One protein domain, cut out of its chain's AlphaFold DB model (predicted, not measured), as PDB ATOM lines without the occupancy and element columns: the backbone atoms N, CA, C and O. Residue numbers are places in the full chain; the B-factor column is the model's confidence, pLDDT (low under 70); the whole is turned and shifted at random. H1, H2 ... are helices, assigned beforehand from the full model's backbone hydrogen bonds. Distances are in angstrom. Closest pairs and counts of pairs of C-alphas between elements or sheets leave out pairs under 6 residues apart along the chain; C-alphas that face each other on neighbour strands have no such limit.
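This is residues 85 to 138 of the 138 residues of an uncharacterized protein of Tanacetum cinerariifolium (UniProt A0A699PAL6). This is an uneven helical hairpin: one long helix, H1, makes most of the length, the link after it reaches on beyond its end, and a short helix, H2, folds back beside the last part of H1. Residues 85 to 105 of H1 make a bare arm, which sticks out with nothing packed on it. The printed part has 54 residues with two named helices, H1 then H2, and no named strand; the class is all helix. The whole is extended, with a radius of gyration of the C-alphas of 17.6 A, and its C-alphas span 58 by 17 by 11 A, a rod.

Begin with H1, residues 85 to 115, and go along it: residues 85 to 105 stand free. Farther on, residues 110 to 114 alone touch H2, residues 125 to 137, which meets them with residues 132 to 136 alone. Look there for the closest C-alphas of the two helices, those of Asn 110 and Val 135, 6.2 A apart. The helices run opposite ways at a shallow tilt of 33 degrees, only just short of steep, and form a helical hairpin. In H1 and H2 every O i to N i+4 pair is within hydrogen-bond range.

Find C-alpha 85 at (34.707, -35.771, 2.795); from there H1 runs 45.0 A to C-alpha 115 at (-10.204, -35.972, 5.529). After the link, H2 begins at Leu 125 and runs 18.4 A to C-alpha 137 at (-0.039, -28.997, 13.350).

The two C-alphas farthest apart are those of Ala 85 and Gly 122, at 58.5 A. The printed part has no cut and ends at Asp 138, the chain's last residue. The link from H1 to H2, 9 residues, is short, and residues 121 to 126, of which 125 and 126 belong to H2, stand free. The mean pLDDT of the printed part is 81.1; it is under 70 at residues 85, 88, 95, 97 to 103 and 138.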
ATOM      1  N   ALA A  85      35.705 -36.848   2.926       61.75
ATOM      2  CA  ALA A  85      34.707 -35.771   2.795       61.75
ATOM      3  C   ALA A  85      33.536 -36.081   1.838       61.75
ATOM      4  O   ALA A  85      32.406 -35.676   2.099       61.75
ATOM      5  N   LYS A  86      33.768 -36.876   0.787       73.31
ATOM      6  CA  LYS A  86      32.714 -37.352  -0.121       73.31
ATOM      7  C   LYS A  86      31.647 -38.189   0.594       73.31
ATOM      8  O   LYS A  86      30.459 -37.995   0.374       73.31
ATOM      9  N   TYR A  87      32.067 -39.081   1.493       70.75
ATOM     10  CA  TYR A  87      31.138 -39.895   2.279       70.75
ATOM     11  C   TYR A  87      30.267 -39.023   3.197       70.75
ATOM     12  O   TYR A  87      29.084 -39.297   3.372       70.75
ATOM     13  N   LEU A  88      30.836 -37.935   3.732       67.25
ATOM     14  CA  LEU A  88      30.100 -36.951   4.532       67.25
ATOM     15  C   LEU A  88      29.029 -36.232   3.707       67.25
ATOM     16  O   LEU A  88      27.901 -36.086   4.173       67.25
ATOM     17  N   TRP A  89      29.367 -35.817   2.484       74.69
ATOM     18  CA  TRP A  89      28.412 -35.205   1.561       74.69
ATOM     19  C   TRP A  89      27.282 -36.175   1.180       74.69
ATOM     20  O   TRP A  89      26.113 -35.810   1.272       74.69
ATOM     21  N   ASP A  90      27.611 -37.427   0.851       74.75
ATOM     22  CA  ASP A  90      26.623 -38.455   0.497       74.75
ATOM     23  C   ASP A  90      25.677 -38.786   1.672       74.75
ATOM     24  O   ASP A  90      24.475 -38.992   1.472       74.75
ATOM     25  N   ALA A  91      26.193 -38.834   2.905       71.69
ATOM     26  CA  ALA A  91      25.395 -39.066   4.111       71.69
ATOM     27  C   ALA A  91      24.453 -37.889   4.409       71.69
ATOM     28  O   ALA A  91      23.266 -38.100   4.671       71.69
ATOM     29  N   LEU A  92      24.961 -36.657   4.304       72.38
ATOM     30  CA  LEU A  92      24.171 -35.433   4.436       72.38
ATOM     31  C   LEU A  92      23.053 -35.387   3.386       72.38
ATOM     32  O   LEU A  92      21.892 -35.167   3.725       72.38
ATOM     33  N   GLU A  93      23.381 -35.643   2.118       75.19
ATOM     34  CA  GLU A  93      22.415 -35.618   1.022       75.19
ATOM     35  C   GLU A  93      21.321 -36.675   1.213       75.19
ATOM     36  O   GLU A  93      20.140 -36.377   1.035       75.19
ATOM     37  N   ARG A  94      21.677 -37.899   1.626       77.50
ATOM     38  CA  ARG A  94      20.695 -38.949   1.947       77.50
ATOM     39  C   ARG A  94      19.755 -38.536   3.069       77.50
ATOM     40  O   ARG A  94      18.562 -38.803   2.958       77.50
ATOM     41  N   GLN A  95      20.267 -37.883   4.106       69.31
ATOM     42  CA  GLN A  95      19.458 -37.423   5.231       69.31
ATOM     43  C   GLN A  95      18.531 -36.263   4.846       69.31
ATOM     44  O   GLN A  95      17.360 -36.236   5.218       69.31
ATOM     45  N   MET A  96      19.020 -35.317   4.047       70.31
ATOM     46  CA  MET A  96      18.181 -34.228   3.545       70.31
ATOM     47  C   MET A  96      17.111 -34.753   2.573       70.31
ATOM     48  O   MET A  96      15.952 -34.341   2.629       70.31
ATOM     49  N   ARG A  97      17.438 -35.741   1.734       65.44
ATOM     50  CA  ARG A  97      16.457 -36.395   0.851       65.44
ATOM     51  C   ARG A  97      15.457 -37.269   1.608       65.44
ATOM     52  O   ARG A  97      14.293 -37.307   1.217       65.44
ATOM     53  N   SER A  98      15.865 -37.950   2.682       59.97
ATOM     54  CA  SER A  98      14.930 -38.699   3.529       59.97
ATOM     55  C   SER A  98      13.975 -37.768   4.274       59.97
ATOM     56  O   SER A  98      12.816 -38.137   4.447       59.97
ATOM     57  N   SER A  99      14.396 -36.546   4.626       60.88
ATOM     58  CA  SER A  99      13.465 -35.530   5.135       60.88
ATOM     59  C   SER A  99      12.468 -35.043   4.081       60.88
ATOM     60  O   SER A  99      11.308 -34.857   4.413       60.88
ATOM     61  N   GLU A 100      12.850 -34.916   2.806       59.44
ATOM     62  CA  GLU A 100      11.926 -34.471   1.749       59.44
ATOM     63  C   GLU A 100      10.917 -35.566   1.345       59.44
ATOM     64  O   GLU A 100       9.740 -35.289   1.096       59.44
ATOM     65  N   TYR A 101      11.359 -36.829   1.309       57.12
ATOM     66  CA  TYR A 101      10.478 -37.981   1.097       57.12
ATOM     67  C   TYR A 101       9.551 -38.195   2.304       57.12
ATOM     68  O   TYR A 101       8.339 -38.317   2.137       57.12
ATOM     69  N   GLY A 102      10.100 -38.110   3.520       63.41
ATOM     70  CA  GLY A 102       9.329 -38.128   4.762       63.41
ATOM     71  C   GLY A 102       8.341 -36.966   4.869       63.41
ATOM     72  O   GLY A 102       7.243 -37.156   5.371       63.41
ATOM     73  N   GLU A 103       8.664 -35.781   4.343       69.81
ATOM     74  CA  GLU A 103       7.739 -34.644   4.300       69.81
ATOM     75  C   GLU A 103       6.539 -34.885   3.386       69.81
ATOM     76  O   GLU A 103       5.429 -34.478   3.728       69.81
ATOM     77  N   LYS A 104       6.734 -35.504   2.216       72.88
ATOM     78  CA  LYS A 104       5.623 -35.813   1.304       72.88
ATOM     79  C   LYS A 104       4.720 -36.896   1.880       72.88
ATOM     80  O   LYS A 104       3.504 -36.718   1.864       72.88
ATOM     81  N   ASP A 105       5.305 -37.950   2.438       75.56
ATOM     82  CA  ASP A 105       4.554 -39.020   3.096       75.56
ATOM     83  C   ASP A 105       3.826 -38.505   4.347       75.56
ATOM     84  O   ASP A 105       2.651 -38.811   4.537       75.56
ATOM     85  N   ARG A 106       4.461 -37.631   5.143       77.12
ATOM     86  CA  ARG A 106       3.832 -36.951   6.288       77.12
ATOM     87  C   ARG A 106       2.679 -36.051   5.849       77.12
ATOM     88  O   ARG A 106       1.602 -36.122   6.422       77.12
ATOM     89  N   LYS A 107       2.852 -35.254   4.789       82.31
ATOM     90  CA  LYS A 107       1.760 -34.434   4.230       82.31
ATOM     91  C   LYS A 107       0.593 -35.292   3.743       82.31
ATOM     92  O   LYS A 107      -0.553 -34.907   3.949       82.31
ATOM     93  N   ALA A 108       0.869 -36.431   3.108       83.00
ATOM     94  CA  ALA A 108      -0.167 -37.356   2.659       83.00
ATOM     95  C   ALA A 108      -0.896 -38.024   3.838       83.00
ATOM     96  O   ALA A 108      -2.121 -38.117   3.814       83.00
ATOM     97  N   ALA A 109      -0.164 -38.431   4.880       83.75
ATOM     98  CA  ALA A 109      -0.734 -38.983   6.107       83.75
ATOM     99  C   ALA A 109      -1.622 -37.958   6.833       83.75
ATOM    100  O   ALA A 109      -2.778 -38.254   7.120       83.75
ATOM    101  N   ASN A 110      -1.136 -36.727   7.016       84.88
ATOM    102  CA  ASN A 110      -1.889 -35.660   7.682       84.88
ATOM    103  C   ASN A 110      -3.146 -35.271   6.890       84.88
ATOM    104  O   ASN A 110      -4.200 -35.028   7.473       84.88
ATOM    105  N   LEU A 111      -3.068 -35.253   5.552       88.00
ATOM    106  CA  LEU A 111      -4.234 -35.014   4.701       88.00
ATOM    107  C   LEU A 111      -5.282 -36.122   4.866       88.00
ATOM    108  O   LEU A 111      -6.464 -35.824   5.017       88.00
ATOM    109  N   TYR A 112      -4.858 -37.386   4.883       88.81
ATOM    110  CA  TYR A 112      -5.761 -38.517   5.085       88.81
ATOM    111  C   TYR A 112      -6.421 -38.491   6.473       88.81
ATOM    112  O   TYR A 112      -7.632 -38.696   6.588       88.81
ATOM    113  N   GLU A 113      -5.664 -38.197   7.530       89.31
ATOM    114  CA  GLU A 113      -6.202 -38.060   8.890       89.31
ATOM    115  C   GLU A 113      -7.187 -36.894   9.008       89.31
ATOM    116  O   GLU A 113      -8.230 -37.030   9.649       89.31
ATOM    117  N   TYR A 114      -6.911 -35.775   8.336       89.06
ATOM    118  CA  TYR A 114      -7.822 -34.638   8.263       89.06
ATOM    119  C   TYR A 114      -9.124 -34.983   7.525       89.06
ATOM    120  O   TYR A 114     -10.212 -34.716   8.032       89.06
ATOM    121  N   GLU A 115      -9.036 -35.600   6.343       91.50
ATOM    122  CA  GLU A 115     -10.204 -35.972   5.529       91.50
ATOM    123  C   GLU A 115     -11.091 -37.012   6.219       91.50
ATOM    124  O   GLU A 115     -12.316 -37.008   6.066       91.50
ATOM    125  N   THR A 116     -10.479 -37.905   6.997       92.69
ATOM    126  CA  THR A 116     -11.185 -38.948   7.746       92.69
ATOM    127  C   THR A 116     -11.581 -38.516   9.159       92.69
ATOM    128  O   THR A 116     -12.258 -39.280   9.858       92.69
ATOM    129  N   PHE A 117     -11.239 -37.290   9.572       94.00
ATOM    130  CA  PHE A 117     -11.534 -36.771  10.902       94.00
ATOM    131  C   PHE A 117     -13.042 -36.710  11.151       94.00
ATOM    132  O   PHE A 117     -13.810 -36.081  10.419       94.00
ATOM    133  N   LYS A 118     -13.477 -37.336  12.246       92.81
ATOM    134  CA  LYS A 118     -14.859 -37.269  12.723       92.81
ATOM    135  C   LYS A 118     -14.888 -36.961  14.214       92.81
ATOM    136  O   LYS A 118     -14.001 -37.363  14.974       92.81
ATOM    137  N   ALA A 119     -15.925 -36.236  14.622       88.81
ATOM    138  CA  ALA A 119     -16.259 -36.097  16.030       88.81
ATOM    139  C   ALA A 119     -16.649 -37.473  16.580       88.81
ATOM    140  O   ALA A 119     -17.365 -38.231  15.918       88.81
ATOM    141  N   ILE A 120     -16.158 -37.796  17.771       93.44
ATOM    142  CA  ILE A 120     -16.510 -39.037  18.454       93.44
ATOM    143  C   ILE A 120     -17.780 -38.765  19.266       93.44
ATOM    144  O   ILE A 120     -17.893 -37.745  19.945       93.44
ATOM    145  N   GLU A 121     -18.768 -39.654  19.177       91.69
ATOM    146  CA  GLU A 121     -20.019 -39.500  19.923       91.69
ATOM    147  C   GLU A 121     -19.741 -39.513  21.436       91.69
ATOM    148  O   GLU A 121     -19.092 -40.420  21.954       91.69
ATOM    149  N   GLY A 122     -20.197 -38.477  22.144       90.50
ATOM    150  CA  GLY A 122     -19.939 -38.296  23.578       90.50
ATOM    151  C   GLY A 122     -18.610 -37.609  23.927       90.50
ATOM    152  O   GLY A 122     -18.374 -37.337  25.104       90.50
ATOM    153  N   GLU A 123     -17.764 -37.276  22.947       94.88
ATOM    154  CA  GLU A 123     -16.557 -36.462  23.154       94.88
ATOM    155  C   GLU A 123     -16.939 -35.001  23.454       94.88
ATOM    156  O   GLU A 123     -17.876 -34.442  22.872       94.88
ATOM    157  N   ARG A 124     -16.228 -34.353  24.386       95.31
ATOM    158  CA  ARG A 124     -16.457 -32.929  24.659       95.31
ATOM    159  C   ARG A 124     -15.887 -32.111  23.507       95.31
ATOM    160  O   ARG A 124     -14.802 -32.390  23.017       95.31
ATOM    161  N   LEU A 125     -16.558 -31.011  23.173       94.12
ATOM    162  CA  LEU A 125     -16.133 -30.105  22.100       94.12
ATOM    163  C   LEU A 125     -14.666 -29.647  22.222       94.12
ATOM    164  O   LEU A 125     -13.975 -29.521  21.216       94.12
ATOM    165  N   LEU A 126     -14.194 -29.407  23.451       93.69
ATOM    166  CA  LEU A 126     -12.806 -29.015  23.707       93.69
ATOM    167  C   LEU A 126     -11.817 -30.135  23.353       93.69
ATOM    168  O   LEU A 126     -10.767 -29.858  22.784       93.69
ATOM    169  N   ASP A 127     -12.174 -31.385  23.641       94.88
ATOM    170  CA  ASP A 127     -11.330 -32.548  23.366       94.88
ATOM    171  C   ASP A 127     -11.273 -32.812  21.853       94.88
ATOM    172  O   ASP A 127     -10.189 -32.982  21.292       94.88
ATOM    173  N   THR A 128     -12.411 -32.689  21.155       95.44
ATOM    174  CA  THR A 128     -12.460 -32.727  19.685       95.44
ATOM    175  C   THR A 128     -11.604 -31.620  19.059       95.44
ATOM    176  O   THR A 128     -10.896 -31.862  18.082       95.44
ATOM    177  N   TYR A 129     -11.639 -30.408  19.621       92.00
ATOM    178  CA  TYR A 129     -10.840 -29.282  19.137       92.00
ATOM    179  C   TYR A 129      -9.336 -29.514  19.319       92.00
ATOM    180  O   TYR A 129      -8.568 -29.278  18.390       92.00
ATOM    181  N   LEU A 130      -8.903 -30.027  20.473       93.94
ATOM    182  CA  LEU A 130      -7.492 -30.350  20.717       93.94
ATOM    183  C   LEU A 130      -6.983 -31.436  19.764       93.94
ATOM    184  O   LEU A 130      -5.894 -31.306  19.211       93.94
ATOM    185  N   ARG A 131      -7.793 -32.467  19.518       93.50
ATOM    186  CA  ARG A 131      -7.462 -33.557  18.594       93.50
ATOM    187  C   ARG A 131      -7.374 -33.072  17.146       93.50
ATOM    188  O   ARG A 131      -6.474 -33.464  16.415       93.50
ATOM    189  N   TYR A 132      -8.261 -32.162  16.748       91.12
ATOM    190  CA  TYR A 132      -8.179 -31.487  15.453       91.12
ATOM    191  C   TYR A 132      -6.899 -30.653  15.321       91.12
ATOM    192  O   TYR A 132      -6.232 -30.710  14.292       91.12
ATOM    193  N   LEU A 133      -6.529 -29.907  16.370       90.88
ATOM    194  CA  LEU A 133      -5.295 -29.122  16.379       90.88
ATOM    195  C   LEU A 133      -4.043 -29.992  16.231       90.88
ATOM    196  O   LEU A 133      -3.087 -29.534  15.619       90.88
ATOM    197  N   GLN A 134      -4.031 -31.213  16.765       88.12
ATOM    198  CA  GLN A 134      -2.914 -32.144  16.580       88.12
ATOM    199  C   GLN A 134      -2.770 -32.550  15.108       88.12
ATOM    200  O   GLN A 134      -1.708 -32.362  14.529       88.12
ATOM    201  N   VAL A 135      -3.870 -32.957  14.465       87.44
ATOM    202  CA  VAL A 135      -3.882 -33.393  13.053       87.44
ATOM    203  C   VAL A 135      -3.395 -32.306  12.083       87.44
ATOM    204  O   VAL A 135      -2.764 -32.611  11.074       87.44
ATOM    205  N   ILE A 136      -3.678 -31.028  12.359       83.75
ATOM    206  CA  ILE A 136      -3.282 -29.923  11.465       83.75
ATOM    207  C   ILE A 136      -1.889 -29.344  11.749       83.75
ATOM    208  O   ILE A 136      -1.382 -28.602  10.907       83.75
ATOM    209  N   ASN A 137      -1.312 -29.598  12.928       80.44
ATOM    210  CA  ASN A 137      -0.039 -28.997  13.350       80.44
ATOM    211  C   ASN A 137       1.142 -29.982  13.374       80.44
ATOM    212  O   ASN A 137       2.274 -29.522  13.545       80.44
ATOM    213  N   ASP A 138       0.899 -31.284  13.202       65.81
ATOM    214  CA  ASP A 138       1.941 -32.303  13.000       65.81
ATOM    215  C   ASP A 138       2.624 -32.199  11.631       65.81
ATOM    216  O   ASP A 138       3.748 -32.735  11.485       65.81
TER     217      ASP A 138